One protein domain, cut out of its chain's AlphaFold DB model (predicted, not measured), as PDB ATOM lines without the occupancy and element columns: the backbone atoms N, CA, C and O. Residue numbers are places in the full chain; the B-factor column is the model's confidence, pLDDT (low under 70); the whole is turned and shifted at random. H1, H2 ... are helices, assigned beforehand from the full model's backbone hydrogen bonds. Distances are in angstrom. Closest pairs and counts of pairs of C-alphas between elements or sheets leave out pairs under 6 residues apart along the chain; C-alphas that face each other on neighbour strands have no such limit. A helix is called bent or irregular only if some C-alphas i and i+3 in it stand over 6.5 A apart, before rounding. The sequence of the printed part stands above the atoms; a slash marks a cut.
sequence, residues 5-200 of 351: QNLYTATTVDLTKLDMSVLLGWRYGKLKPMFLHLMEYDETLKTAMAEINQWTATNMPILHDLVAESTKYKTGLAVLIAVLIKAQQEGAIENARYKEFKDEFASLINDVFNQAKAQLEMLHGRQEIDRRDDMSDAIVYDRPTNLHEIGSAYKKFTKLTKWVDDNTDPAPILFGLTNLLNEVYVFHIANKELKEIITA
ATOM      1  N   GLN A   5     187.402 162.895 310.025       88.19
ATOM      2  CA  GLN A   5     186.053 163.470 310.020       88.19
ATOM      3  C   GLN A   5     185.474 163.549 308.606       88.19
ATOM      4  O   GLN A   5     184.302 163.251 308.401       88.19
ATOM      5  N   ASN A   6     186.308 163.874 307.614       89.94
ATOM      6  CA  ASN A   6     185.893 163.892 306.215       89.94
ATOM      7  C   ASN A   6     185.498 162.476 305.742       89.94
ATOM      8  O   ASN A   6     184.442 162.311 305.132       89.94
ATOM      9  N   LEU A   7     186.267 161.443 306.118       90.69
ATOM     10  CA  LEU A   7     185.915 160.045 305.828       90.69
ATOM     11  C   LEU A   7     184.542 159.657 306.403       90.69
ATOM     12  O   LEU A   7     183.761 158.997 305.722       90.69
ATOM     13  N   TYR A   8     184.220 160.080 307.628       91.56
ATOM     14  CA  TYR A   8     182.919 159.779 308.237       91.56
ATOM     15  C   TYR A   8     181.735 160.476 307.563       91.56
ATOM     16  O   TYR A   8     180.602 160.024 307.712       91.56
ATOM     17  N   THR A   9     181.996 161.514 306.771       90.88
ATOM     18  CA  THR A   9     180.992 162.193 305.941       90.88
ATOM     19  C   THR A   9     180.933 161.676 304.503       90.88
ATOM     20  O   THR A   9     180.220 162.250 303.683       90.88
ATOM     21  N   ALA A  10     181.645 160.589 304.176       92.81
ATOM     22  CA  ALA A  10     181.639 160.015 302.826       92.81
ATOM     23  C   ALA A  10     180.268 159.467 302.392       92.81
ATOM     24  O   ALA A  10     180.062 159.203 301.210       92.81
ATOM     25  N   THR A  11     179.328 159.308 303.326       92.81
ATOM     26  CA  THR A  11     177.912 159.102 303.025       92.81
ATOM     27  C   THR A  11     177.038 159.929 303.962       92.81
ATOM     28  O   THR A  11     177.369 160.129 305.131       92.81
ATOM     29  N   THR A  12     175.910 160.404 303.441       90.81
ATOM     30  CA  THR A  12     174.855 161.076 304.213       90.81
ATOM     31  C   THR A  12     173.881 160.086 304.853       90.81
ATOM     32  O   THR A  12     173.030 160.466 305.659       90.81
ATOM     33  N   VAL A  13     174.004 158.805 304.499       90.75
ATOM     34  CA  VAL A  13     173.103 157.740 304.912       90.75
ATOM     35  C   VAL A  13     173.378 157.310 306.354       90.75
ATOM     36  O   VAL A  13     174.516 157.076 306.768       90.75
ATOM     37  N   ASP A  14     172.301 157.141 307.120       89.19
ATOM     38  CA  ASP A  14     172.336 156.491 308.427       89.19
ATOM     39  C   ASP A  14     172.471 154.969 308.254       89.19
ATOM     40  O   ASP A  14     171.527 154.273 307.867       89.19
ATOM     41  N   LEU A  15     173.662 154.449 308.545       87.94
ATOM     42  CA  LEU A  15     173.997 153.035 308.416       87.94
ATOM     43  C   LEU A  15     173.655 152.244 309.681       87.94
ATOM     44  O   LEU A  15     173.789 151.020 309.675       87.94
ATOM     45  N   THR A  16     173.185 152.870 310.767       85.38
ATOM     46  CA  THR A  16     172.872 152.171 312.032       85.38
ATOM     47  C   THR A  16     171.808 151.083 311.851       85.38
ATOM     48  O   THR A  16     171.844 150.058 312.527       85.38
ATOM     49  N   LYS A  17     170.921 151.230 310.860       78.44
ATOM     50  CA  LYS A  17     169.870 150.248 310.539       78.44
ATOM     51  C   LYS A  17     170.350 149.036 309.736       78.44
ATOM     52  O   LYS A  17     169.631 148.042 309.677       78.44
ATOM     53  N   LEU A  18     171.533 149.102 309.124       75.06
ATOM     54  CA  LEU A  18     172.079 147.994 308.339       75.06
ATOM     55  C   LEU A  18     172.630 146.905 309.258       75.06
ATOM     56  O   LEU A  18     173.286 147.190 310.255       75.06
ATOM     57  N   ASP A  19     172.425 145.638 308.918       70.19
ATOM     58  CA  ASP A  19     173.080 144.549 309.639       70.19
ATOM     59  C   ASP A  19     174.565 144.463 309.228       70.19
ATOM     60  O   ASP A  19     174.894 144.227 308.066       70.19
ATOM     61  N   MET A  20     175.492 144.605 310.182       64.38
ATOM     62  CA  MET A  20     176.937 144.427 309.947       64.38
ATOM     63  C   MET A  20     177.286 143.064 309.334       64.38
ATOM     64  O   MET A  20     178.292 142.928 308.631       64.38
ATOM     65  N   SER A  21     176.475 142.037 309.603       61.44
ATOM     66  CA  SER A  21     176.664 140.693 309.062       61.44
ATOM     67  C   SER A  21     176.494 140.639 307.540       61.44
ATOM     68  O   SER A  21     177.151 139.827 306.884       61.44
ATOM     69  N   VAL A  22     175.682 141.545 306.988       60.66
ATOM     70  CA  VAL A  22     175.470 141.725 305.552       60.66
ATOM     71  C   VAL A  22     176.701 142.348 304.908       60.66
ATOM     72  O   VAL A  22     177.199 141.819 303.916       60.66
ATOM     73  N   LEU A  23     177.240 143.416 305.506       61.84
ATOM     74  CA  LEU A  23     178.391 144.152 304.970       61.84
ATOM     75  C   LEU A  23     179.657 143.286 304.899       61.84
ATOM     76  O   LEU A  23     180.447 143.409 303.972       61.84
ATOM     77  N   LEU A  24     179.835 142.357 305.842       58.28
ATOM     78  CA  LEU A  24     181.028 141.507 305.942       58.28
ATOM     79  C   LEU A  24     180.835 140.087 305.380       58.28
ATOM     80  O   LEU A  24     181.662 139.205 305.623       58.28
ATOM     81  N   GLY A  25     179.794 139.837 304.576       56.38
ATOM     82  CA  GLY A  25     179.545 138.554 303.888       56.38
ATOM     83  C   GLY A  25     180.607 138.139 302.849       56.38
ATOM     84  O   GLY A  25     180.391 137.215 302.064       56.38
ATOM     85  N   TRP A  26     181.754 138.813 302.856       49.56
ATOM     86  CA  TRP A  26     182.746 138.942 301.801       49.56
ATOM     87  C   TRP A  26     184.025 138.139 302.078       49.56
ATOM     88  O   TRP A  26     185.124 138.569 301.759       49.56
ATOM     89  N   ARG A  27     183.924 136.960 302.698       44.09
ATOM     90  CA  ARG A  27     185.120 136.135 302.932       44.09
ATOM     91  C   ARG A  27     185.609 135.489 301.622       44.09
ATOM     92  O   ARG A  27     184.846 134.778 300.967       44.09
ATOM     93  N   TYR A  28     186.902 135.654 301.322       43.94
ATOM     94  CA  TYR A  28     187.698 134.996 300.255       43.94
ATOM     95  C   TYR A  28     187.587 135.522 298.818       43.94
ATOM     96  O   TYR A  28     187.903 134.780 297.887       43.94
ATOM     97  N   GLY A  29     187.137 136.758 298.584       43.62
ATOM     98  CA  GLY A  29     187.049 137.287 297.211       43.62
ATOM     99  C   GLY A  29     186.121 136.479 296.288       43.62
ATOM    100  O   GLY A  29     186.143 136.643 295.071       43.62
ATOM    101  N   LYS A  30     185.297 135.592 296.858       41.75
ATOM    102  CA  LYS A  30     184.193 134.930 296.175       41.75
ATOM    103  C   LYS A  30     182.923 135.576 296.689       41.75
ATOM    104  O   LYS A  30     182.452 135.254 297.776       41.75
ATOM    105  N   LEU A  31     182.405 136.506 295.896       46.00
ATOM    106  CA  LEU A  31     181.044 137.013 295.996       46.00
ATOM    107  C   LEU A  31     180.091 135.890 296.426       46.00
ATOM    108  O   LEU A  31     179.906 134.914 295.697       46.00
ATOM    109  N   LYS A  32     179.462 136.022 297.597       47.78
ATOM    110  CA  LYS A  32     178.198 135.319 297.812       47.78
ATOM    111  C   LYS A  32     177.107 136.116 297.087       47.78
ATOM    112  O   LYS A  32     177.053 137.332 297.279       47.78
ATOM    113  N   PRO A  33     176.204 135.453 296.340       48.16
ATOM    114  CA  PRO A  33     175.048 136.078 295.686       48.16
ATOM    115  C   PRO A  33     174.244 137.007 296.606       48.16
ATOM    116  O   PRO A  33     173.649 137.966 296.147       48.16
ATOM    117  N   MET A  34     174.286 136.755 297.917       51.25
ATOM    118  CA  MET A  34     173.595 137.513 298.957       51.25
ATOM    119  C   MET A  34     173.986 138.997 299.039       51.25
ATOM    120  O   MET A  34     173.102 139.817 299.231       51.25
ATOM    121  N   PHE A  35     175.266 139.364 298.899       60.31
ATOM    122  CA  PHE A  35     175.661 140.777 299.026       60.31
ATOM    123  C   PHE A  35     175.252 141.595 297.794       60.31
ATOM    124  O   PHE A  35     174.722 142.691 297.931       60.31
ATOM    125  N   LEU A  36     175.430 141.028 296.595       60.38
ATOM    126  CA  LEU A  36     174.947 141.639 295.351       60.38
ATOM    127  C   LEU A  36     173.427 141.754 295.349       60.38
ATOM    128  O   LEU A  36     172.902 142.805 295.018       60.38
ATOM    129  N   HIS A  37     172.739 140.709 295.808       59.81
ATOM    130  CA  HIS A  37     171.302 140.751 296.022       59.81
ATOM    131  C   HIS A  37     170.933 141.890 296.984       59.81
ATOM    132  O   HIS A  37     170.080 142.706 296.679       59.81
ATOM    133  N   LEU A  38     171.623 142.054 298.110       63.69
ATOM    134  CA  LEU A  38     171.322 143.155 299.031       63.69
ATOM    135  C   LEU A  38     171.596 144.534 298.416       63.69
ATOM    136  O   LEU A  38     170.792 145.432 298.611       63.69
ATOM    137  N   MET A  39     172.631 144.699 297.589       66.81
ATOM    138  CA  MET A  39     172.821 145.934 296.811       66.81
ATOM    139  C   MET A  39     171.714 146.194 295.775       66.81
ATOM    140  O   MET A  39     171.498 147.345 295.399       66.81
ATOM    141  N   GLU A  40     171.035 145.156 295.287       68.12
ATOM    142  CA  GLU A  40     169.917 145.285 294.344       68.12
ATOM    143  C   GLU A  40     168.608 145.702 295.029       68.12
ATOM    144  O   GLU A  40     167.810 146.403 294.406       68.12
ATOM    145  N   TYR A  41     168.385 145.294 296.285       69.00
ATOM    146  CA  TYR A  41     167.094 145.456 296.975       69.00
ATOM    147  C   TYR A  41     167.130 146.382 298.205       69.00
ATOM    148  O   TYR A  41     166.068 146.777 298.686       69.00
ATOM    149  N   ASP A  42     168.307 146.750 298.716       81.06
ATOM    150  CA  ASP A  42     168.476 147.691 299.828       81.06
ATOM    151  C   ASP A  42     168.933 149.065 299.305       81.06
ATOM    152  O   ASP A  42     170.112 149.310 299.038       81.06
ATOM    153  N   GLU A  43     167.974 149.980 299.148       83.56
ATOM    154  CA  GLU A  43     168.227 151.333 298.633       83.56
ATOM    155  C   GLU A  43     169.105 152.181 299.574       83.56
ATOM    156  O   GLU A  43     169.834 153.062 299.112       83.56
ATOM    157  N   THR A  44     169.101 151.898 300.883       84.38
ATOM    158  CA  THR A  44     169.980 152.556 301.863       84.38
ATOM    159  C   THR A  44     171.431 152.158 301.608       84.38
ATOM    160  O   THR A  44     172.293 153.025 301.445       84.38
ATOM    161  N   LEU A  45     171.700 150.857 301.487       83.00
ATOM    162  CA  LEU A  45     173.029 150.341 301.174       83.00
ATOM    163  C   LEU A  45     173.511 150.822 299.801       83.00
ATOM    164  O   LEU A  45     174.649 151.267 299.665       83.00
ATOM    165  N   LYS A  46     172.652 150.765 298.785       85.69
ATOM    166  CA  LYS A  46     172.978 151.185 297.417       85.69
ATOM    167  C   LYS A  46     173.352 152.665 297.333       85.69
ATOM    168  O   LYS A  46     174.359 152.995 296.706       85.69
ATOM    169  N   THR A  47     172.589 153.532 298.003       90.44
ATOM    170  CA  THR A  47     172.891 154.970 298.087       90.44
ATOM    171  C   THR A  47     174.224 155.198 298.793       90.44
ATOM    172  O   THR A  47     175.094 155.871 298.244       90.44
ATOM    173  N   ALA A  48     174.438 154.554 299.946       89.94
ATOM    174  CA  ALA A  48     175.686 154.682 300.691       89.94
ATOM    175  C   ALA A  48     176.907 154.243 299.867       89.94
ATOM    176  O   ALA A  48     177.920 154.935 299.839       89.94
ATOM    177  N   MET A  49     176.813 153.119 299.147       88.75
ATOM    178  CA  MET A  49     177.896 152.635 298.284       88.75
ATOM    179  C   MET A  49     178.203 153.598 297.133       88.75
ATOM    180  O   MET A  49     179.370 153.778 296.790       88.75
ATOM    181  N   ALA A  50     177.182 154.213 296.532       90.94
ATOM    182  CA  ALA A  50     177.369 155.181 295.455       90.94
ATOM    183  C   ALA A  50     178.051 156.467 295.951       90.94
ATOM    184  O   ALA A  50     179.021 156.911 295.337       90.94
ATOM    185  N   GLU A  51     177.590 157.015 297.079       95.12
ATOM    186  CA  GLU A  51     178.185 158.201 297.708       95.12
ATOM    187  C   GLU A  51     179.638 157.944 298.123       95.12
ATOM    188  O   GLU A  51     180.526 158.720 297.769       95.12
ATOM    189  N   ILE A  52     179.904 156.808 298.775       94.12
ATOM    190  CA  ILE A  52     181.258 156.426 299.186       94.12
ATOM    191  C   ILE A  52     182.163 156.252 297.966       94.12
ATOM    192  O   ILE A  52     183.287 156.751 297.975       94.12
ATOM    193  N   ASN A  53     181.695 155.598 296.899       92.62
ATOM    194  CA  ASN A  53     182.479 155.461 295.670       92.62
ATOM    195  C   ASN A  53     182.833 156.830 295.077       92.62
ATOM    196  O   ASN A  53     184.003 157.090 294.795       92.62
ATOM    197  N   GLN A  54     181.859 157.734 294.945       94.50
ATOM    198  CA  GLN A  54     182.099 159.090 294.444       94.50
ATOM    199  C   GLN A  54     183.085 159.860 295.333       94.50
ATOM    200  O   GLN A  54     183.985 160.549 294.837       94.50
ATOM    201  N   TRP A  55     182.943 159.720 296.650       95.50
ATOM    202  CA  TRP A  55     183.846 160.328 297.612       95.50
ATOM    203  C   TRP A  55     185.270 159.779 297.462       95.50
ATOM    204  O   TRP A  55     186.215 160.568 297.426       95.50
ATOM    205  N   THR A  56     185.440 158.459 297.301       93.94
ATOM    206  CA  THR A  56     186.763 157.846 297.094       93.94
ATOM    207  C   THR A  56     187.397 158.264 295.774       93.94
ATOM    208  O   THR A  56     188.573 158.597 295.774       93.94
ATOM    209  N   ALA A  57     186.633 158.360 294.684       94.06
ATOM    210  CA  ALA A  57     187.142 158.854 293.402       94.06
ATOM    211  C   ALA A  57     187.676 160.295 293.500       94.06
ATOM    212  O   ALA A  57     188.613 160.668 292.800       94.06
ATOM    213  N   THR A  58     187.090 161.106 294.384       93.94
ATOM    214  CA  THR A  58     187.481 162.510 294.573       93.94
ATOM    215  C   THR A  58     188.659 162.663 295.536       93.94
ATOM    216  O   THR A  58     189.566 163.454 295.286       93.94
ATOM    217  N   ASN A  59     188.640 161.943 296.660       93.44
ATOM    218  CA  ASN A  59     189.578 162.158 297.767       93.44
ATOM    219  C   ASN A  59     190.738 161.156 297.789       93.44
ATOM    220  O   ASN A  59     191.774 161.453 298.376       93.44
ATOM    221  N   MET A  60     190.560 159.983 297.179       94.00
ATOM    222  CA  MET A  60     191.533 158.886 297.116       94.00
ATOM    223  C   MET A  60     191.679 158.354 295.677       94.00
ATOM    224  O   MET A  60     191.446 157.164 295.445       94.00
ATOM    225  N   PRO A  61     191.980 159.214 294.688       94.06
ATOM    226  CA  PRO A  61     191.981 158.819 293.282       94.06
ATOM    227  C   PRO A  61     192.950 157.667 292.986       94.06
ATOM    228  O   PRO A  61     192.593 156.759 292.238       94.06
ATOM    229  N   ILE A  62     194.134 157.633 293.614       93.81
ATOM    230  CA  ILE A  62     195.116 156.566 293.368       93.81
ATOM    231  C   ILE A  62     194.565 155.227 293.862       93.81
ATOM    232  O   ILE A  62     194.577 154.233 293.133       93.81
ATOM    233  N   LEU A  63     194.060 155.188 295.098       93.38
ATOM    234  CA  LEU A  63     193.448 153.987 295.657       93.38
ATOM    235  C   LEU A  63     192.225 153.552 294.845       93.38
ATOM    236  O   LEU A  63     192.093 152.364 294.552       93.38
ATOM    237  N   HIS A  64     191.345 154.497 294.504       93.25
ATOM    238  CA  HIS A  64     190.116 154.258 293.753       93.25
ATOM    239  C   HIS A  64     190.410 153.590 292.407       93.25
ATOM    240  O   HIS A  64     189.819 152.556 292.095       93.25
ATOM    241  N   ASP A  65     191.359 154.124 291.644       92.25
ATOM    242  CA  ASP A  65     191.676 153.612 290.313       92.25
ATOM    243  C   ASP A  65     192.309 152.216 290.384       92.25
ATOM    244  O   ASP A  65     191.919 151.314 289.640       92.25
ATOM    245  N   LEU A  66     193.199 151.989 291.358       90.94
ATOM    246  CA  LEU A  66     193.801 150.673 291.591       90.94
ATOM    247  C   LEU A  66     192.754 149.607 291.952       90.94
ATOM    248  O   LEU A  66     192.852 148.465 291.495       90.94
ATOM    249  N   VAL A  67     191.732 149.954 292.746       88.75
ATOM    250  CA  VAL A  67     190.664 149.001 293.096       88.75
ATOM    251  C   VAL A  67     189.590 148.871 292.017       88.75
ATOM    252  O   VAL A  67     188.956 147.817 291.943       88.75
ATOM    253  N   ALA A  68     189.380 149.882 291.170       85.19
ATOM    254  CA  ALA A  68     188.359 149.867 290.121       85.19
ATOM    255  C   ALA A  68     188.603 148.759 289.083       85.19
ATOM    256  O   ALA A  68     187.651 148.148 288.584       85.19
ATOM    257  N   GLU A  69     189.875 148.461 288.813       76.12
ATOM    258  CA  GLU A  69     190.313 147.364 287.942       76.12
ATOM    259  C   GLU A  69     190.315 145.997 288.652       76.12
ATOM    260  O   GLU A  69     190.393 144.946 288.011       76.12
ATOM    261  N   SER A  70     190.190 145.978 289.982       76.12
ATOM    262  CA  SER A  70     190.253 144.755 290.776       76.12
ATOM    263  C   SER A  70     188.932 143.988 290.744       76.12
ATOM    264  O   SER A  70     187.930 144.397 291.333       76.12
ATOM    265  N   THR A  71     188.942 142.785 290.166       70.50
ATOM    266  CA  THR A  71     187.809 141.840 290.247       70.50
ATOM    267  C   THR A  71     187.490 141.420 291.681       70.50
ATOM    268  O   THR A  71     186.364 141.015 291.971       70.50
ATOM    269  N   LYS A  72     188.478 141.536 292.575       70.12
ATOM    270  CA  LYS A  72     188.330 141.305 294.006       70.12
ATOM    271  C   LYS A  72     187.770 142.551 294.679       70.12
ATOM    272  O   LYS A  72     186.720 142.434 295.272       70.12
ATOM    273  N   TYR A  73     188.394 143.726 294.563       74.56
ATOM    274  CA  TYR A  73     188.119 144.884 295.436       74.56
ATOM    275  C   TYR A  73     187.219 145.990 294.899       74.56
ATOM    276  O   TYR A  73     186.869 146.871 295.684       74.56
ATOM    277  N   LYS A  74     186.767 145.923 293.643       74.12
ATOM    278  CA  LYS A  74     185.938 146.972 293.026       74.12
ATOM    279  C   LYS A  74     184.752 147.427 293.881       74.12
ATOM    280  O   LYS A  74     184.478 148.615 293.969       74.12
ATOM    281  N   THR A  75     184.052 146.496 294.528       73.81
ATOM    282  CA  THR A  75     182.975 146.817 295.485       73.81
ATOM    283  C   THR A  75     183.437 146.757 296.941       73.81
ATOM    284  O   THR A  75     182.756 147.261 297.826       73.81
ATOM    285  N   GLY A  76     184.578 146.122 297.211       77.81
ATOM    286  CA  GLY A  76     185.088 145.879 298.560       77.81
ATOM    287  C   GLY A  76     185.548 147.145 299.276       77.81
ATOM    288  O   GLY A  76     185.353 147.252 300.483       77.81
ATOM    289  N   LEU A  77     186.107 148.124 298.555       84.62
ATOM    290  CA  LEU A  77     186.561 149.374 299.174       84.62
ATOM    291  C   LEU A  77     185.400 150.150 299.812       84.62
ATOM    292  O   LEU A  77     185.473 150.499 300.990       84.62
ATOM    293  N   ALA A  78     184.309 150.359 299.069       86.44
ATOM    294  CA  ALA A  78     183.143 151.071 299.587       86.44
ATOM    295  C   ALA A  78     182.516 150.356 300.787       86.44
ATOM    296  O   ALA A  78     182.151 150.996 301.771       86.44
ATOM    297  N   VAL A  79     182.471 149.024 300.749       83.75
ATOM    298  CA  VAL A  79     181.990 148.196 301.861       83.75
ATOM    299  C   VAL A  79     182.838 148.384 303.114       83.75
ATOM    300  O   VAL A  79     182.295 148.595 304.198       83.75
ATOM    301  N   LEU A  80     184.165 148.333 302.982       86.06
ATOM    302  CA  LEU A  80     185.078 148.524 304.109       86.06
ATOM    303  C   LEU A  80     184.940 149.928 304.712       86.06
ATOM    304  O   LEU A  80     184.975 150.068 305.932       86.06
ATOM    305  N   ILE A  81     184.724 150.952 303.884       90.50
ATOM    306  CA  ILE A  81     184.457 152.317 304.353       90.50
ATOM    307  C   ILE A  81     183.093 152.405 305.052       90.50
ATOM    308  O   ILE A  81     183.015 152.964 306.140       90.50
ATOM    309  N   ALA A  82     182.035 151.798 304.513       88.56
ATOM    310  CA  ALA A  82     180.730 151.777 305.181       88.56
ATOM    311  C   ALA A  82     180.781 151.086 306.549       88.56
ATOM    312  O   ALA A  82     180.125 151.538 307.483       88.56
ATOM    313  N   VAL A  83     181.593 150.035 306.700       87.00
ATOM    314  CA  VAL A  83     181.845 149.398 308.001       87.00
ATOM    315  C   VAL A  83     182.460 150.382 309.000       87.00
ATOM    316  O   VAL A  83     182.030 150.413 310.151       87.00
ATOM    317  N   LEU A  84     183.428 151.203 308.573       90.31
ATOM    318  CA  LEU A  84     184.027 152.241 309.420       90.31
ATOM    319  C   LEU A  84     182.996 153.284 309.849       90.31
ATOM    320  O   LEU A  84     182.874 153.581 311.035       90.31
ATOM    321  N   ILE A  85     182.240 153.811 308.885       91.94
ATOM    322  CA  ILE A  85     181.236 154.854 309.120       91.94
ATOM    323  C   ILE A  85     180.150 154.336 310.056       91.94
ATOM    324  O   ILE A  85     179.801 155.002 311.025       91.94
ATOM    325  N   LYS A  86     179.658 153.118 309.821       90.25
ATOM    326  CA  LYS A  86     178.642 152.502 310.668       90.25
ATOM    327  C   LYS A  86     179.137 152.287 312.096       90.25
ATOM    328  O   LYS A  86     178.442 152.673 313.028       90.25
ATOM    329  N   ALA A  87     180.325 151.705 312.271       89.44
ATOM    330  CA  ALA A  87     180.901 151.497 313.601       89.44
ATOM    331  C   ALA A  87     181.024 152.821 314.370       89.44
ATOM    332  O   ALA A  87     180.746 152.867 315.568       89.44
ATOM    333  N   GLN A  88     181.379 153.900 313.668       91.69
ATOM    334  CA  GLN A  88     181.447 155.232 314.254       91.69
ATOM    335  C   GLN A  88     180.066 155.804 314.600       91.69
ATOM    336  O   GLN A  88     179.893 156.343 315.689       91.69
ATOM    337  N   GLN A  89     179.073 155.662 313.717       90.38
ATOM    338  CA  GLN A  89     177.689 156.080 313.981       90.38
ATOM    339  C   GLN A  89     177.082 155.334 315.182       90.38
ATOM    340  O   GLN A  89     176.338 155.923 315.964       90.38
ATOM    341  N   GLU A  90     177.412 154.051 315.352       89.81
ATOM    342  CA  GLU A  90     176.964 153.231 316.484       89.81
ATOM    343  C   GLU A  90     177.776 153.463 317.765       89.81
ATOM    344  O   GLU A  90     177.329 153.090 318.851       89.81
ATOM    345  N   GLY A  91     178.980 154.034 317.655       90.88
ATOM    346  CA  GLY A  91     179.944 154.102 318.754       90.88
ATOM    347  C   GLY A  91     180.368 152.721 319.266       90.88
ATOM    348  O   GLY A  91     180.765 152.589 320.425       90.88
ATOM    349  N   ALA A  92     180.238 151.681 318.436       88.69
ATOM    350  CA  ALA A  92     180.491 150.298 318.812       88.69
ATOM    351  C   ALA A  92     180.861 149.430 317.601       88.69
ATOM    352  O   ALA A  92     180.288 149.542 316.523       88.69
ATOM    353  N   ILE A  93     181.775 148.480 317.808       85.31
ATOM    354  CA  ILE A  93     182.021 147.380 316.868       85.31
ATOM    355  C   ILE A  93     182.263 146.075 317.623       85.31
ATOM    356  O   ILE A  93     183.013 146.026 318.598       85.31
ATOM    357  N   GLU A  94     181.644 144.979 317.189       82.50
ATOM    358  CA  GLU A  94     181.918 143.668 317.782       82.50
ATOM    359  C   GLU A  94     183.359 143.224 317.480       82.50
ATOM    360  O   GLU A  94     183.793 143.249 316.328       82.50
ATOM    361  N   ASN A  95     184.085 142.689 318.469       81.62
ATOM    362  CA  ASN A  95     185.466 142.208 318.273       81.62
ATOM    363  C   ASN A  95     185.624 141.199 317.113       81.62
ATOM    364  O   ASN A  95     186.639 141.190 316.417       81.62
ATOM    365  N   ALA A  96     184.633 140.331 316.882       75.69
ATOM    366  CA  ALA A  96     184.660 139.407 315.745       75.69
ATOM    367  C   ALA A  96     184.631 140.152 314.399       75.69
ATOM    368  O   ALA A  96     185.379 139.791 313.493       75.69
ATOM    369  N   ARG A  97     183.821 141.211 314.302       75.56
ATOM    370  CA  ARG A  97     183.666 142.046 313.104       75.56
ATOM    371  C   ARG A  97     184.851 142.964 312.890       75.56
ATOM    372  O   ARG A  97     185.347 143.054 311.776       75.56
ATOM    373  N   TYR A  98     185.377 143.538 313.967       84.12
ATOM    374  CA  TYR A  98     186.634 144.276 313.935       84.12
ATOM    375  C   TYR A  98     187.778 143.425 313.358       84.12
ATOM    376  O   TYR A  98     188.525 143.891 312.501       84.12
ATOM    377  N   LYS A  99     187.901 142.158 313.782       81.88
ATOM    378  CA  LYS A  99     188.921 141.242 313.245       81.88
ATOM    379  C   LYS A  99     188.725 140.951 311.758       81.88
ATOM    380  O   LYS A  99     189.695 141.029 311.019       81.88
ATOM    381  N   GLU A 100     187.495 140.665 311.331       77.50
ATOM    382  CA  GLU A 100     187.170 140.435 309.914       77.50
ATOM    383  C   GLU A 100     187.502 141.654 309.050       77.50
ATOM    384  O   GLU A 100     188.225 141.527 308.067       77.50
ATOM    385  N   PHE A 101     187.046 142.839 309.462       81.38
ATOM    386  CA  PHE A 101     187.374 144.106 308.813       81.38
ATOM    387  C   PHE A 101     188.890 144.288 308.676       81.38
ATOM    388  O   PHE A 101     189.391 144.575 307.590       81.38
ATOM    389  N   LYS A 102     189.629 144.086 309.771       84.00
ATOM    390  CA  LYS A 102     191.078 144.283 309.807       84.00
ATOM    391  C   LYS A 102     191.807 143.349 308.838       84.00
ATOM    392  O   LYS A 102     192.756 143.787 308.191       84.00
ATOM    393  N   ASP A 103     191.384 142.092 308.751       79.00
ATOM    394  CA  ASP A 103     192.010 141.089 307.888       79.00
ATOM    395  C   ASP A 103     191.717 141.362 306.399       79.00
ATOM    396  O   ASP A 103     192.626 141.299 305.569       79.00
ATOM    397  N   GLU A 104     190.482 141.738 306.054       78.50
ATOM    398  CA  GLU A 104     190.112 142.087 304.672       78.50
ATOM    399  C   GLU A 104     190.803 143.374 304.207       78.50
ATOM    400  O   GLU A 104     191.351 143.436 303.102       78.50
ATOM    401  N   PHE A 105     190.857 144.382 305.079       83.50
ATOM    402  CA  PHE A 105     191.549 145.633 304.797       83.50
ATOM    403  C   PHE A 105     193.060 145.420 304.621       83.50
ATOM    404  O   PHE A 105     193.671 145.978 303.713       83.50
ATOM    405  N   ALA A 106     193.669 144.578 305.461       83.56
ATOM    406  CA  ALA A 106     195.073 144.196 305.336       83.56
ATOM    407  C   ALA A 106     195.373 143.559 303.970       83.56
ATOM    408  O   ALA A 106     196.344 143.939 303.311       83.56
ATOM    409  N   SER A 107     194.510 142.647 303.509       82.62
ATOM    410  CA  SER A 107     194.655 142.047 302.181       82.62
ATOM    411  C   SER A 107     194.495 143.082 301.062       82.62
ATOM    412  O   SER A 107     195.263 143.028 300.107       82.62
ATOM    413  N   LEU A 108     193.547 144.023 301.179       86.00
ATOM    414  CA  LEU A 108     193.348 145.089 300.188       86.00
ATOM    415  C   LEU A 108     194.605 145.945 300.047       86.00
ATOM    416  O   LEU A 108     195.093 146.139 298.940       86.00
ATOM    417  N   ILE A 109     195.152 146.422 301.164       86.81
ATOM    418  CA  ILE A 109     196.331 147.296 301.156       86.81
ATOM    419  C   ILE A 109     197.552 146.585 300.592       86.81
ATOM    420  O   ILE A 109     198.273 147.175 299.790       86.81
ATOM    421  N   ASN A 110     197.767 145.322 300.961       86.44
ATOM    422  CA  ASN A 110     198.858 144.543 300.391       86.44
ATOM    423  C   ASN A 110     198.723 144.424 298.863       86.44
ATOM    424  O   ASN A 110     199.699 144.628 298.142       86.44
ATOM    425  N   ASP A 111     197.527 144.112 298.363       86.56
ATOM    426  CA  ASP A 111     197.295 143.903 296.932       86.56
ATOM    427  C   ASP A 111     197.443 145.225 296.150       86.56
ATOM    428  O   ASP A 111     198.190 145.279 295.172       86.56
ATOM    429  N   VAL A 112     196.838 146.314 296.641       88.81
ATOM    430  CA  VAL A 112     196.925 147.660 296.039       88.81
ATOM    431  C   VAL A 112     198.361 148.181 296.031       88.81
ATOM    432  O   VAL A 112     198.811 148.718 295.021       88.81
ATOM    433  N   PHE A 113     199.117 148.005 297.119       89.94
ATOM    434  CA  PHE A 113     200.504 148.470 297.184       89.94
ATOM    435  C   PHE A 113     201.398 147.725 296.183       89.94
ATOM    436  O   PHE A 113     202.192 148.345 295.476       89.94
ATOM    437  N   ASN A 114     201.249 146.399 296.081       88.00
ATOM    438  CA  ASN A 114     201.990 145.604 295.099       88.00
ATOM    439  C   ASN A 114     201.613 145.991 293.659       88.00
ATOM    440  O   ASN A 114     202.493 146.058 292.801       88.00
ATOM    441  N   GLN A 115     200.335 146.277 293.397       88.88
ATOM    442  CA  GLN A 115     199.868 146.720 292.084       88.88
ATOM    443  C   GLN A 115     200.422 148.103 291.717       88.88
ATOM    444  O   GLN A 115     200.961 148.261 290.624       88.88
ATOM    445  N   ALA A 116     200.371 149.072 292.636       89.88
ATOM    446  CA  ALA A 116     200.946 150.401 292.433       89.88
ATOM    447  C   ALA A 116     202.446 150.320 292.132       89.88
ATOM    448  O   ALA A 116     202.927 150.907 291.165       89.88
ATOM    449  N   LYS A 117     203.185 149.530 292.924       88.19
ATOM    450  CA  LYS A 117     204.613 149.279 292.707       88.19
ATOM    451  C   LYS A 117     204.873 148.692 291.321       88.19
ATOM    452  O   LYS A 117     205.735 149.198 290.615       88.19
ATOM    453  N   ALA A 118     204.117 147.671 290.918       88.06
ATOM    454  CA  ALA A 118     204.271 147.048 289.606       88.06
ATOM    455  C   ALA A 118     203.991 148.035 288.456       88.06
ATOM    456  O   ALA A 118     204.764 148.091 287.503       88.06
ATOM    457  N   GLN A 119     202.931 148.847 288.550       87.88
ATOM    458  CA  GLN A 119     202.618 149.866 287.541       87.88
ATOM    459  C   GLN A 119     203.723 150.930 287.444       87.88
ATOM    460  O   GLN A 119     204.156 151.274 286.345       87.88
ATOM    461  N   LEU A 120     204.234 151.407 288.581       86.56
ATOM    462  CA  LEU A 120     205.330 152.379 288.630       86.56
ATOM    463  C   LEU A 120     206.646 151.795 288.089       86.56
ATOM    464  O   LEU A 120     207.353 152.466 287.339       86.56
ATOM    465  N   GLU A 121     206.949 150.530 288.392       86.25
ATOM    466  CA  GLU A 121     208.094 149.808 287.822       86.25
ATOM    467  C   GLU A 121     207.992 149.665 286.299       86.25
ATOM    468  O   GLU A 121     209.010 149.754 285.612       86.25
ATOM    469  N   MET A 122     206.786 149.467 285.756       86.06
ATOM    470  CA  MET A 122     206.570 149.410 284.307       86.06
ATOM    471  C   MET A 122     206.761 150.773 283.631       86.06
ATOM    472  O   MET A 122     207.289 150.822 282.522       86.06
ATOM    473  N   LEU A 123     206.347 151.865 284.281       85.00
ATOM    474  CA  LEU A 123     206.432 153.220 283.726       85.00
ATOM    475  C   LEU A 123     207.846 153.806 283.782       85.00
ATOM    476  O   LEU A 123     208.272 154.472 282.840       85.00
ATOM    477  N   HIS A 124     208.566 153.563 284.876       80.81
ATOM    478  CA  HIS A 124     209.855 154.208 285.148       80.81
ATOM    479  C   HIS A 124     211.058 153.257 285.031       80.81
ATOM    480  O   HIS A 124     212.200 153.695 284.914       80.81
ATOM    481  N   GLY A 125     210.802 151.948 284.961       75.62
ATOM    482  CA  GLY A 125     211.812 150.908 284.806       75.62
ATOM    483  C   GLY A 125     212.415 150.460 286.139       75.62
ATOM    484  O   GLY A 125     212.862 151.259 286.958       75.62
ATOM    485  N   ARG A 126     212.530 149.140 286.328       71.38
ATOM    486  CA  ARG A 126     213.129 148.538 287.536       71.38
ATOM    487  C   ARG A 126     214.590 148.950 287.777       71.38
ATOM    488  O   ARG A 126     215.040 148.981 288.916       71.38
ATOM    489  N   GLN A 127     215.287 149.356 286.714       66.69
ATOM    490  CA  GLN A 127     216.644 149.896 286.794       66.69
ATOM    491  C   GLN A 127     216.742 151.179 287.635       66.69
ATOM    492  O   GLN A 127     217.826 151.463 288.126       66.69
ATOM    493  N   GLU A 128     215.667 151.957 287.807       68.69
ATOM    494  CA  GLU A 128     215.679 153.118 288.713       68.69
ATOM    495  C   GLU A 128     215.838 152.676 290.175       68.69
ATOM    496  O   GLU A 128     216.633 153.255 290.910       68.69
ATOM    497  N   ILE A 129     215.139 151.606 290.567       65.56
ATOM    498  CA  ILE A 129     215.211 151.015 291.912       65.56
ATOM    499  C   ILE A 129     216.580 150.366 292.124       65.56
ATOM    500  O   ILE A 129     217.215 150.591 293.147       65.56
ATOM    501  N   ASP A 130     217.050 149.598 291.139       66.62
ATOM    502  CA  ASP A 130     218.313 148.858 291.234       66.62
ATOM    503  C   ASP A 130     219.550 149.781 291.220       66.62
ATOM    504  O   ASP A 130     220.618 149.388 291.674       66.62
ATOM    505  N   ARG A 131     219.436 151.011 290.691       65.62
ATOM    506  CA  ARG A 131     220.509 152.026 290.734       65.62
ATOM    507  C   ARG A 131     220.544 152.810 292.047       65.62
ATOM    508  O   ARG A 131     221.509 153.533 292.281       65.62
ATOM    509  N   ARG A 132     219.497 152.702 292.868       67.06
ATOM    510  CA  ARG A 132     219.323 153.434 294.126       67.06
ATOM    511  C   ARG A 132     219.335 152.478 295.311       67.06
ATOM    512  O   ARG A 132     218.305 152.209 295.934       67.06
ATOM    513  N   ASP A 133     220.525 151.962 295.620       64.31
ATOM    514  CA  ASP A 133     220.771 151.085 296.776       64.31
ATOM    515  C   ASP A 133     220.266 151.692 298.100       64.31
ATOM    516  O   ASP A 133     219.833 150.972 298.995       64.31
ATOM    517  N   ASP A 134     220.258 153.022 298.209       64.31
ATOM    518  CA  ASP A 134     219.761 153.808 299.343       64.31
ATOM    519  C   ASP A 134     218.233 153.751 299.538       64.31
ATOM    520  O   ASP A 134     217.724 154.101 300.607       64.31
ATOM    521  N   MET A 135     217.496 153.295 298.524       66.56
ATOM    522  CA  MET A 135     216.031 153.266 298.495       66.56
ATOM    523  C   MET A 135     215.448 151.887 298.176       66.56
ATOM    524  O   MET A 135     214.262 151.656 298.441       66.56
ATOM    525  N   SER A 136     216.255 150.978 297.619       67.06
ATOM    526  CA  SER A 136     215.800 149.663 297.157       67.06
ATOM    527  C   SER A 136     215.161 148.866 298.294       67.06
ATOM    528  O   SER A 136     214.055 148.355 298.129       67.06
ATOM    529  N   ASP A 137     215.756 148.885 299.489       71.12
ATOM    530  CA  ASP A 137     215.215 148.181 300.649       71.12
ATOM    531  C   ASP A 137     213.829 148.697 301.049       71.12
ATOM    532  O   ASP A 137     212.944 147.913 301.396       71.12
ATOM    533  N   ALA A 138     213.607 150.010 300.956       70.38
ATOM    534  CA  ALA A 138     212.328 150.599 301.324       70.38
ATOM    535  C   ALA A 138     211.224 150.281 300.317       70.38
ATOM    536  O   ALA A 138     210.110 149.914 300.692       70.38
ATOM    537  N   ILE A 139     211.549 150.361 299.030       70.38
ATOM    538  CA  ILE A 139     210.608 150.074 297.948       70.38
ATOM    539  C   ILE A 139     210.317 148.564 297.861       70.38
ATOM    540  O   ILE A 139     209.201 148.170 297.514       70.38
ATOM    541  N   VAL A 140     211.289 147.705 298.187       68.81
ATOM    542  CA  VAL A 140     211.176 146.243 298.070       68.81
ATOM    543  C   VAL A 140     210.605 145.589 299.332       68.81
ATOM    544  O   VAL A 140     209.776 144.684 299.203       68.81
ATOM    545  N   TYR A 141     211.004 146.027 300.531       70.38
ATOM    546  CA  TYR A 141     210.700 145.312 301.778       70.38
ATOM    547  C   TYR A 141     209.712 146.021 302.711       70.38
ATOM    548  O   TYR A 141     208.994 145.329 303.433       70.38
ATOM    549  N   ASP A 142     209.583 147.353 302.688       73.94
ATOM    550  CA  ASP A 142     208.707 148.083 303.629       73.94
ATOM    551  C   ASP A 142     207.252 148.228 303.160       73.94
ATOM    552  O   ASP A 142     206.602 149.263 303.360       73.94
ATOM    553  N   ARG A 143     206.703 147.177 302.548       77.62
ATOM    554  CA  ARG A 143     205.288 147.156 302.166       77.62
ATOM    555  C   ARG A 143     204.393 146.985 303.403       77.62
ATOM    556  O   ARG A 143     204.639 146.080 304.204       77.62
ATOM    557  N   PRO A 144     203.324 147.782 303.562       83.94
ATOM    558  CA  PRO A 144     202.371 147.568 304.640       83.94
ATOM    559  C   PRO A 144     201.520 146.326 304.355       83.94
ATOM    560  O   PRO A 144     200.776 146.273 303.379       83.94
ATOM    561  N   THR A 145     201.592 145.331 305.234       79.88
ATOM    562  CA  THR A 145     200.771 144.110 305.163       79.88
ATOM    563  C   THR A 145     199.548 144.167 306.072       79.88
ATOM    564  O   THR A 145     198.732 143.250 306.072       79.88
ATOM    565  N   ASN A 146     199.405 145.226 306.874       80.31
ATOM    566  CA  ASN A 146     198.269 145.441 307.765       80.31
ATOM    567  C   ASN A 146     198.071 146.930 308.116       80.31
ATOM    568  O   ASN A 146     198.948 147.766 307.909       80.31
ATOM    569  N   LEU A 147     196.919 147.250 308.720       80.62
ATOM    570  CA  LEU A 147     196.533 148.607 309.149       80.62
ATOM    571  C   LEU A 147     197.515 149.278 310.131       80.62
ATOM    572  O   LEU A 147     197.562 150.507 310.226       80.62
ATOM    573  N   HIS A 148     198.282 148.500 310.905       79.25
ATOM    574  CA  HIS A 148     199.293 149.062 311.804       79.25
ATOM    575  C   HIS A 148     200.522 149.535 311.036       79.25
ATOM    576  O   HIS A 148     201.021 150.628 311.307       79.25
ATOM    577  N   GLU A 149     200.946 148.751 310.052       86.94
ATOM    578  CA  GLU A 149     202.133 149.016 309.246       86.94
ATOM    579  C   GLU A 149     201.972 150.202 308.292       86.94
ATOM    580  O   GLU A 149     202.971 150.826 307.952       86.94
ATOM    581  N   ILE A 150     200.741 150.588 307.929       89.00
ATOM    582  CA  ILE A 150     200.484 151.802 307.127       89.00
ATOM    583  C   ILE A 150     201.119 153.033 307.785       89.00
ATOM    584  O   ILE A 150     201.781 153.826 307.122       89.00
ATOM    585  N   GLY A 151     200.959 153.185 309.104       88.94
ATOM    586  CA  GLY A 151     201.473 154.350 309.821       88.94
ATOM    587  C   GLY A 151     203.003 154.398 309.874       88.94
ATOM    588  O   GLY A 151     203.588 155.477 309.781       88.94
ATOM    589  N   SER A 152     203.663 153.244 310.015       88.75
ATOM    590  CA  SER A 152     205.127 153.159 309.966       88.75
ATOM    591  C   SER A 152     205.660 153.345 308.548       88.75
ATOM    592  O   SER A 152     206.601 154.119 308.367       88.75
ATOM    593  N   ALA A 153     205.035 152.705 307.556       89.81
ATOM    594  CA  ALA A 153     205.399 152.829 306.149       89.81
ATOM    595  C   ALA A 153     205.273 154.287 305.693       89.81
ATOM    596  O   ALA A 153     206.243 154.854 305.206       89.81
ATOM    597  N   TYR A 154     204.144 154.948 305.977       91.19
ATOM    598  CA  TYR A 154     203.935 156.361 305.650       91.19
ATOM    599  C   TYR A 154     205.051 157.262 306.193       91.19
ATOM    600  O   TYR A 154     205.609 158.074 305.456       91.19
ATOM    601  N   LYS A 155     205.434 157.099 307.468       90.25
ATOM    602  CA  LYS A 155     206.521 157.889 308.077       90.25
ATOM    603  C   LYS A 155     207.870 157.631 307.410       90.25
ATOM    604  O   LYS A 155     208.631 158.576 307.205       90.25
ATOM    605  N   LYS A 156     208.174 156.367 307.104       89.19
ATOM    606  CA  LYS A 156     209.435 155.970 306.471       89.19
ATOM    607  C   LYS A 156     209.529 156.521 305.049       89.19
ATOM    608  O   LYS A 156     210.497 157.211 304.748       89.19
ATOM    609  N   PHE A 157     208.491 156.309 304.242       90.44
ATOM    610  CA  PHE A 157     208.394 156.820 302.877       90.44
ATOM    611  C   PHE A 157     208.435 158.348 302.853       90.44
ATOM    612  O   PHE A 157     209.270 158.898 302.162       90.44
ATOM    613  N   THR A 158     207.670 159.047 303.697       90.75
ATOM    614  CA  THR A 158     207.710 160.524 303.760       90.75
ATOM    615  C   THR A 158     209.109 161.057 304.085       90.75
ATOM    616  O   THR A 158     209.567 162.018 303.468       90.75
ATOM    617  N   LYS A 159     209.808 160.444 305.053       89.38
ATOM    618  CA  LYS A 159     211.178 160.844 305.409       89.38
ATOM    619  C   LYS A 159     212.143 160.611 304.248       89.38
ATOM    620  O   LYS A 159     212.993 161.462 303.998       89.38
ATOM    621  N   LEU A 160     212.013 159.472 303.572       87.25
ATOM    622  CA  LEU A 160     212.840 159.121 302.425       87.25
ATOM    623  C   LEU A 160     212.569 160.063 301.247       87.25
ATOM    624  O   LEU A 160     213.512 160.582 300.670       87.25
ATOM    625  N   THR A 161     211.302 160.364 300.965       88.31
ATOM    626  CA  THR A 161     210.872 161.257 299.880       88.31
ATOM    627  C   THR A 161     211.437 162.648 300.067       88.31
ATOM    628  O   THR A 161     212.056 163.182 299.157       88.31
ATOM    629  N   LYS A 162     211.342 163.182 301.289       88.12
ATOM    630  CA  LYS A 162     211.968 164.459 301.623       88.12
ATOM    631  C   LYS A 162     213.486 164.430 301.434       88.12
ATOM    632  O   LYS A 162     214.060 165.373 300.912       88.12
ATOM    633  N   TRP A 163     214.149 163.363 301.877       86.69
ATOM    634  CA  TRP A 163     215.596 163.250 301.705       86.69
ATOM    635  C   TRP A 163     215.987 163.207 300.220       86.69
ATOM    636  O   TRP A 163     216.940 163.878 299.835       86.69
ATOM    637  N   VAL A 164     215.226 162.481 299.397       84.12
ATOM    638  CA  VAL A 164     215.412 162.406 297.942       84.12
ATOM    639  C   VAL A 164     215.240 163.775 297.293       84.12
ATOM    640  O   VAL A 164     216.132 164.170 296.547       84.12
ATOM    641  N   ASP A 165     214.160 164.493 297.627       83.81
ATOM    642  CA  ASP A 165     213.888 165.867 297.169       83.81
ATOM    643  C   ASP A 165     215.047 166.822 297.490       83.81
ATOM    644  O   ASP A 165     215.410 167.667 296.675       83.81
ATOM    645  N   ASP A 166     215.633 166.684 298.683       85.50
ATOM    646  CA  ASP A 166     216.652 167.602 299.192       85.50
ATOM    647  C   ASP A 166     218.081 167.270 298.696       85.50
ATOM    648  O   ASP A 166     218.950 168.142 298.734       85.50
ATOM    649  N   ASN A 167     218.373 166.023 298.286       82.50
ATOM    650  CA  ASN A 167     219.760 165.542 298.121       82.50
ATOM    651  C   ASN A 167     220.068 164.834 296.793       82.50
ATOM    652  O   ASN A 167     221.242 164.590 296.507       82.50
ATOM    653  N   THR A 168     219.067 164.459 295.996       79.06
ATOM    654  CA  THR A 168     219.265 163.602 294.813       79.06
ATOM    655  C   THR A 168     218.328 163.981 293.666       79.06
ATOM    656  O   THR A 168     217.480 164.855 293.816       79.06
ATOM    657  N   ASP A 169     218.444 163.305 292.516       80.81
ATOM    658  CA  ASP A 169     217.450 163.443 291.444       80.81
ATOM    659  C   ASP A 169     216.057 162.958 291.911       80.81
ATOM    660  O   ASP A 169     215.969 162.133 292.827       80.81
ATOM    661  N   PRO A 170     214.955 163.384 291.272       80.06
ATOM    662  CA  PRO A 170     213.627 162.865 291.583       80.06
ATOM    663  C   PRO A 170     213.541 161.338 291.408       80.06
ATOM    664  O   PRO A 170     214.063 160.793 290.437       80.06
ATOM    665  N   ALA A 171     212.841 160.660 292.323       83.12
ATOM    666  CA  ALA A 171     212.524 159.231 292.262       83.12
ATOM    667  C   ALA A 171     210.999 158.995 292.139       83.12
ATOM    668  O   ALA A 171     210.328 158.777 293.158       83.12
ATOM    669  N   PRO A 172     210.408 159.075 290.927       85.94
ATOM    670  CA  PRO A 172     208.959 158.993 290.700       85.94
ATOM    671  C   PRO A 172     208.258 157.812 291.379       85.94
ATOM    672  O   PRO A 172     207.156 157.976 291.908       85.94
ATOM    673  N   ILE A 173     208.908 156.643 291.434       87.38
ATOM    674  CA  ILE A 173     208.362 155.449 292.097       87.38
ATOM    675  C   ILE A 173     208.119 155.722 293.588       87.38
ATOM    676  O   ILE A 173     207.060 155.390 294.126       87.38
ATOM    677  N   LEU A 174     209.070 156.375 294.261       86.81
ATOM    678  CA  LEU A 174     208.946 156.702 295.677       86.81
ATOM    679  C   LEU A 174     207.834 157.731 295.927       86.81
ATOM    680  O   LEU A 174     207.046 157.557 296.862       86.81
ATOM    681  N   PHE A 175     207.732 158.769 295.092       89.12
ATOM    682  CA  PHE A 175     206.658 159.765 295.198       89.12
ATOM    683  C   PHE A 175     205.281 159.127 295.009       89.12
ATOM    684  O   PHE A 175     204.384 159.367 295.815       89.12
ATOM    685  N   GLY A 176     205.127 158.264 294.000       90.38
ATOM    686  CA  GLY A 176     203.876 157.549 293.739       90.38
ATOM    687  C   GLY A 176     203.432 156.693 294.928       90.38
ATOM    688  O   GLY A 176     202.296 156.809 295.388       90.38
ATOM    689  N   LEU A 177     204.347 155.898 295.494       91.50
ATOM    690  CA  LEU A 177     204.061 155.079 296.679       91.50
ATOM    691  C   LEU A 177     203.785 155.930 297.929       91.50
ATOM    692  O   LEU A 177     202.911 155.592 298.726       91.50
ATOM    693  N   THR A 178     204.479 157.061 298.090       92.31
ATOM    694  CA  THR A 178     204.224 158.008 299.189       92.31
ATOM    695  C   THR A 178     202.836 158.638 299.073       92.31
ATOM    696  O   THR A 178     202.135 158.754 300.079       92.31
ATOM    697  N   ASN A 179     202.407 158.995 297.860       93.50
ATOM    698  CA  ASN A 179     201.080 159.551 297.606       93.50
ATOM    699  C   ASN A 179     199.974 158.532 297.903       93.50
ATOM    700  O   ASN A 179     199.015 158.873 298.595       93.50
ATOM    701  N   LEU A 180     200.148 157.269 297.494       93.50
ATOM    702  CA  LEU A 180     199.235 156.190 297.882       93.50
ATOM    703  C   LEU A 180     199.159 156.050 299.410       93.50
ATOM    704  O   LEU A 180     198.069 156.008 299.976       93.50
ATOM    705  N   LEU A 181     200.307 156.016 300.098       93.06
ATOM    706  CA  LEU A 181     200.359 155.927 301.563       93.06
ATOM    707  C   LEU A 181     199.678 157.115 302.251       93.06
ATOM    708  O   LEU A 181     199.066 156.931 303.301       93.06
ATOM    709  N   ASN A 182     199.759 158.315 301.672       93.31
ATOM    710  CA  ASN A 182     199.071 159.507 302.163       93.31
ATOM    711  C   ASN A 182     197.541 159.389 302.036       93.31
ATOM    712  O   ASN A 182     196.834 159.786 302.963       93.31
ATOM    713  N   GLU A 183     197.023 158.816 300.944       93.50
ATOM    714  CA  GLU A 183     195.585 158.538 300.795       93.50
ATOM    715  C   GLU A 183     195.108 157.500 301.819       93.50
ATOM    716  O   GLU A 183     194.119 157.718 302.520       93.50
ATOM    717  N   VAL A 184     195.842 156.392 301.980       92.50
ATOM    718  CA  VAL A 184     195.419 155.302 302.879       92.50
ATOM    719  C   VAL A 184     195.719 155.561 304.360       92.50
ATOM    720  O   VAL A 184     195.279 154.798 305.223       92.50
ATOM    721  N   TYR A 185     196.442 156.634 304.699       92.50
ATOM    722  CA  TYR A 185     196.806 156.950 306.084       92.50
ATOM    723  C   TYR A 185     195.582 157.162 306.984       92.50
ATOM    724  O   TYR A 185     195.611 156.799 308.162       92.50
ATOM    725  N   VAL A 186     194.476 157.680 306.440       91.88
ATOM    726  CA  VAL A 186     193.234 157.879 307.205       91.88
ATOM    727  C   VAL A 186     192.717 156.570 307.815       91.88
ATOM    728  O   VAL A 186     192.213 156.561 308.935       91.88
ATOM    729  N   PHE A 187     192.951 155.426 307.165       90.94
ATOM    730  CA  PHE A 187     192.546 154.119 307.682       90.94
ATOM    731  C   PHE A 187     193.397 153.652 308.867       90.94
ATOM    732  O   PHE A 187     192.904 152.952 309.754       90.94
ATOM    733  N   HIS A 188     194.661 154.081 308.943       91.69
ATOM    734  CA  HIS A 188     195.482 153.876 310.137       91.69
ATOM    735  C   HIS A 188     194.903 154.622 311.348       91.69
ATOM    736  O   HIS A 188     194.916 154.085 312.460       91.69
ATOM    737  N   ILE A 189     194.392 155.840 311.133       91.31
ATOM    738  CA  ILE A 189     193.711 156.632 312.165       91.31
ATOM    739  C   ILE A 189     192.399 155.947 312.555       91.31
ATOM    740  O   ILE A 189     192.208 155.649 313.732       91.31
ATOM    741  N   ALA A 190     191.571 155.581 311.571       90.44
ATOM    742  CA  ALA A 190     190.307 154.877 311.787       90.44
ATOM    743  C   ALA A 190     190.495 153.599 312.621       90.44
ATOM    744  O   ALA A 190     189.758 153.344 313.564       90.44
ATOM    745  N   ASN A 191     191.539 152.809 312.345       90.19
ATOM    746  CA  ASN A 191     191.840 151.599 313.114       90.19
ATOM    747  C   ASN A 191     192.195 151.876 314.587       90.19
ATOM    748  O   ASN A 191     191.990 151.000 315.425       90.19
ATOM    749  N   LYS A 192     192.747 153.049 314.923       90.19
ATOM    750  CA  LYS A 192     192.958 153.433 316.327       90.19
ATOM    751  C   LYS A 192     191.636 153.776 316.998       90.19
ATOM    752  O   LYS A 192     191.385 153.255 318.073       90.19
ATOM    753  N   GLU A 193     190.792 154.570 316.346       90.38
ATOM    754  CA  GLU A 193     189.477 154.941 316.886       90.38
ATOM    755  C   GLU A 193     188.576 153.716 317.069       90.38
ATOM    756  O   GLU A 193     188.020 153.516 318.145       90.38
ATOM    757  N   LEU A 194     188.533 152.821 316.074       88.38
ATOM    758  CA  LEU A 194     187.792 151.565 316.158       88.38
ATOM    759  C   LEU A 194     188.166 150.738 317.388       88.38
ATOM    760  O   LEU A 194     187.288 150.114 317.973       88.38
ATOM    761  N   LYS A 195     189.450 150.707 317.776       89.25
ATOM    762  CA  LYS A 195     189.919 149.929 318.934       89.25
ATOM    763  C   LYS A 195     189.319 150.401 320.252       89.25
ATOM    764  O   LYS A 195     189.074 149.561 321.114       89.25
ATOM    765  N   GLU A 196     189.075 151.700 320.380       90.25
ATOM    766  CA  GLU A 196     188.494 152.305 321.581       90.25
ATOM    767  C   GLU A 196     187.005 151.961 321.730       90.25
ATOM    768  O   GLU A 196     186.486 151.905 322.843       90.25
ATOM    769  N   ILE A 197     186.329 151.659 320.617       90.12
ATOM    770  CA  ILE A 197     184.903 151.308 320.571       90.12
ATOM    771  C   ILE A 197     184.656 149.806 320.344       90.12
ATOM    772  O   ILE A 197     183.534 149.384 320.043       90.12
ATOM    773  N   ILE A 198     185.687 148.959 320.493       88.62
ATOM    774  CA  ILE A 198     185.507 147.504 320.437       88.62
ATOM    775  C   ILE A 198     184.675 147.071 321.636       88.62
ATOM    776  O   ILE A 198     185.120 147.086 322.785       88.62
ATOM    777  N   THR A 199     183.490 146.552 321.353       81.12
ATOM    778  CA  THR A 199     182.696 145.874 322.363       81.12
ATOM    779  C   THR A 199     183.222 144.453 322.532       81.12
ATOM    780  O   THR A 199     183.361 143.663 321.584       81.12
ATOM    781  N   ALA A 200     183.553 144.112 323.778       60.59
ATOM    782  CA  ALA A 200     183.820 142.737 324.142       60.59
ATOM    783  C   ALA A 200     182.543 141.943 323.882       60.59
ATOM    784  O   ALA A 200     181.531 142.107 324.561       60.59
TER     785      ALA A 200
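What this domain is: This is residues 5 to 200 of the 351 residues of an uncharacterized protein of Acinetobacter radioresistens DSM 6976 = NBRC 102413 = CIP 103788 (UniProt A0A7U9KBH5). The domain is an elongated helical bundle: the longest helix, H7, has the bent helix H11 folded back beside it, H10 packs on H11, and H6 joins them at one end. Around H6, H4 crosses it, H1 and H2 pack on it, and H3 makes a corner with H4; H5 crosses H7 and H11a, while H8 and H9 lie at the other end. The printed part has 196 residues with eleven named helices, H1 to H11 in order along the chain, and no named strand; the class is all helix. The whole is compact, with a radius of gyration of the C-alphas of 17.8 A, and spans 53 by 32 by 27 A.

How they stand to each other: H7, residues 95 to 124, is touched by H11a, residues 172 to 183, at a shallow tilt of 23 degrees, opposite ways; the closest C-alphas are those of Leu 120 and Ile 173, 5.5 A apart. H11a is one arm of H11, residues 172 to 196, which by its hydrogen bonds was assigned as one helix but is bent: C-alphas 183 and 186 are 6.9 A apart. The other arm, H11b, residues 186 to 196, stands to H11a at a steep tilt of 36 degrees, only just beyond shallow. H10, residues 147 to 167, forms a hairpin with H11a; they touch at a steep tilt of 40 degrees, closest at the C-alphas of Tyr 154 and Leu 181, 5.4 A. With residues 147 to 151 alone, H10 touches H11b, closest at the C-alphas of Leu 147 and His 188, 5.5 A. H6, residues 76 to 90, forms a hairpin with H7, but they only just touch, with 3 pairs of C-alphas within 8 A; the closest are those of Leu 80 and Phe 101, 6.8 A. H6, H7, H10, H11a and H11b form the bundle, helices grouped lengthwise. H6 is the hub, touching five helices: H7, H11 through H11b, H4, residues 43 to 59, H1, residues 5 to 8, and H2, residues 20 to 23. H4 and H6 are about perpendicular at 71 degrees, only just beyond steep, with the C-alphas of Met 49 and Ala 78 closest at 5.6 A. H3, residues 33 to 41, touches H4 only at the corner, closest at the C-alphas of Met 39 and Lys 46, 5.3 A. H5, residues 61 to 68, touches H7 at 76 degrees and H11a at 86 degrees, about perpendicular to both; its closest C-alphas to them are Leu 66 to Val 112, 6.2 A, and Ile 62 to Leu 180, 6.1 A. H9, residues 133 to 141, is irregular, C-alphas 134 and 137 being 7.4 A apart; it forms a hairpin with H10, which it only just touches with 3 pairs of C-alphas within 8 A, closest at Ala 138 and Phe 157, 7.5 A. H8, residues 126 to 130, touches H9 only at the corner, closest at the C-alphas of Ile 129 and Ser 136, 5.4 A. Every O i to N i+4 pair is within hydrogen-bond range in H3, H4, H5, H6, H7, H8 and H11a; the counts are 3 of 5 in H9, 15 of 17 in H10 and 6 of 7 in H11b, and H1 and H2 are too short for such a pair.

Where its parts are: H1 begins at C-alpha 5, (186.053, 163.470, 310.020). From first to last C-alpha, H4 measures 24.0 A, H6 21.0 A, H10 30.8 A, H11a 16.8 A and H11b 16.1 A. H7 runs 42.8 A from C-alpha 95 at (185.466, 142.208, 318.273) to C-alpha 124 at (209.855, 154.208, 285.148). H11b ends at C-alpha 196, (188.494, 152.305, 321.581).

The domain as a whole: The C-alphas farthest apart are those of Tyr 41 and Asn 167, 56.4 A. The printed part has no cut. The link from H1 to H2, 11 residues, is long. Residues 93 to 94 pair in parallel with residues 198 to 199. The mean pLDDT of the printed part is 81.6; residues 20 to 41, 127 to 136, 140 and 200 are under 70.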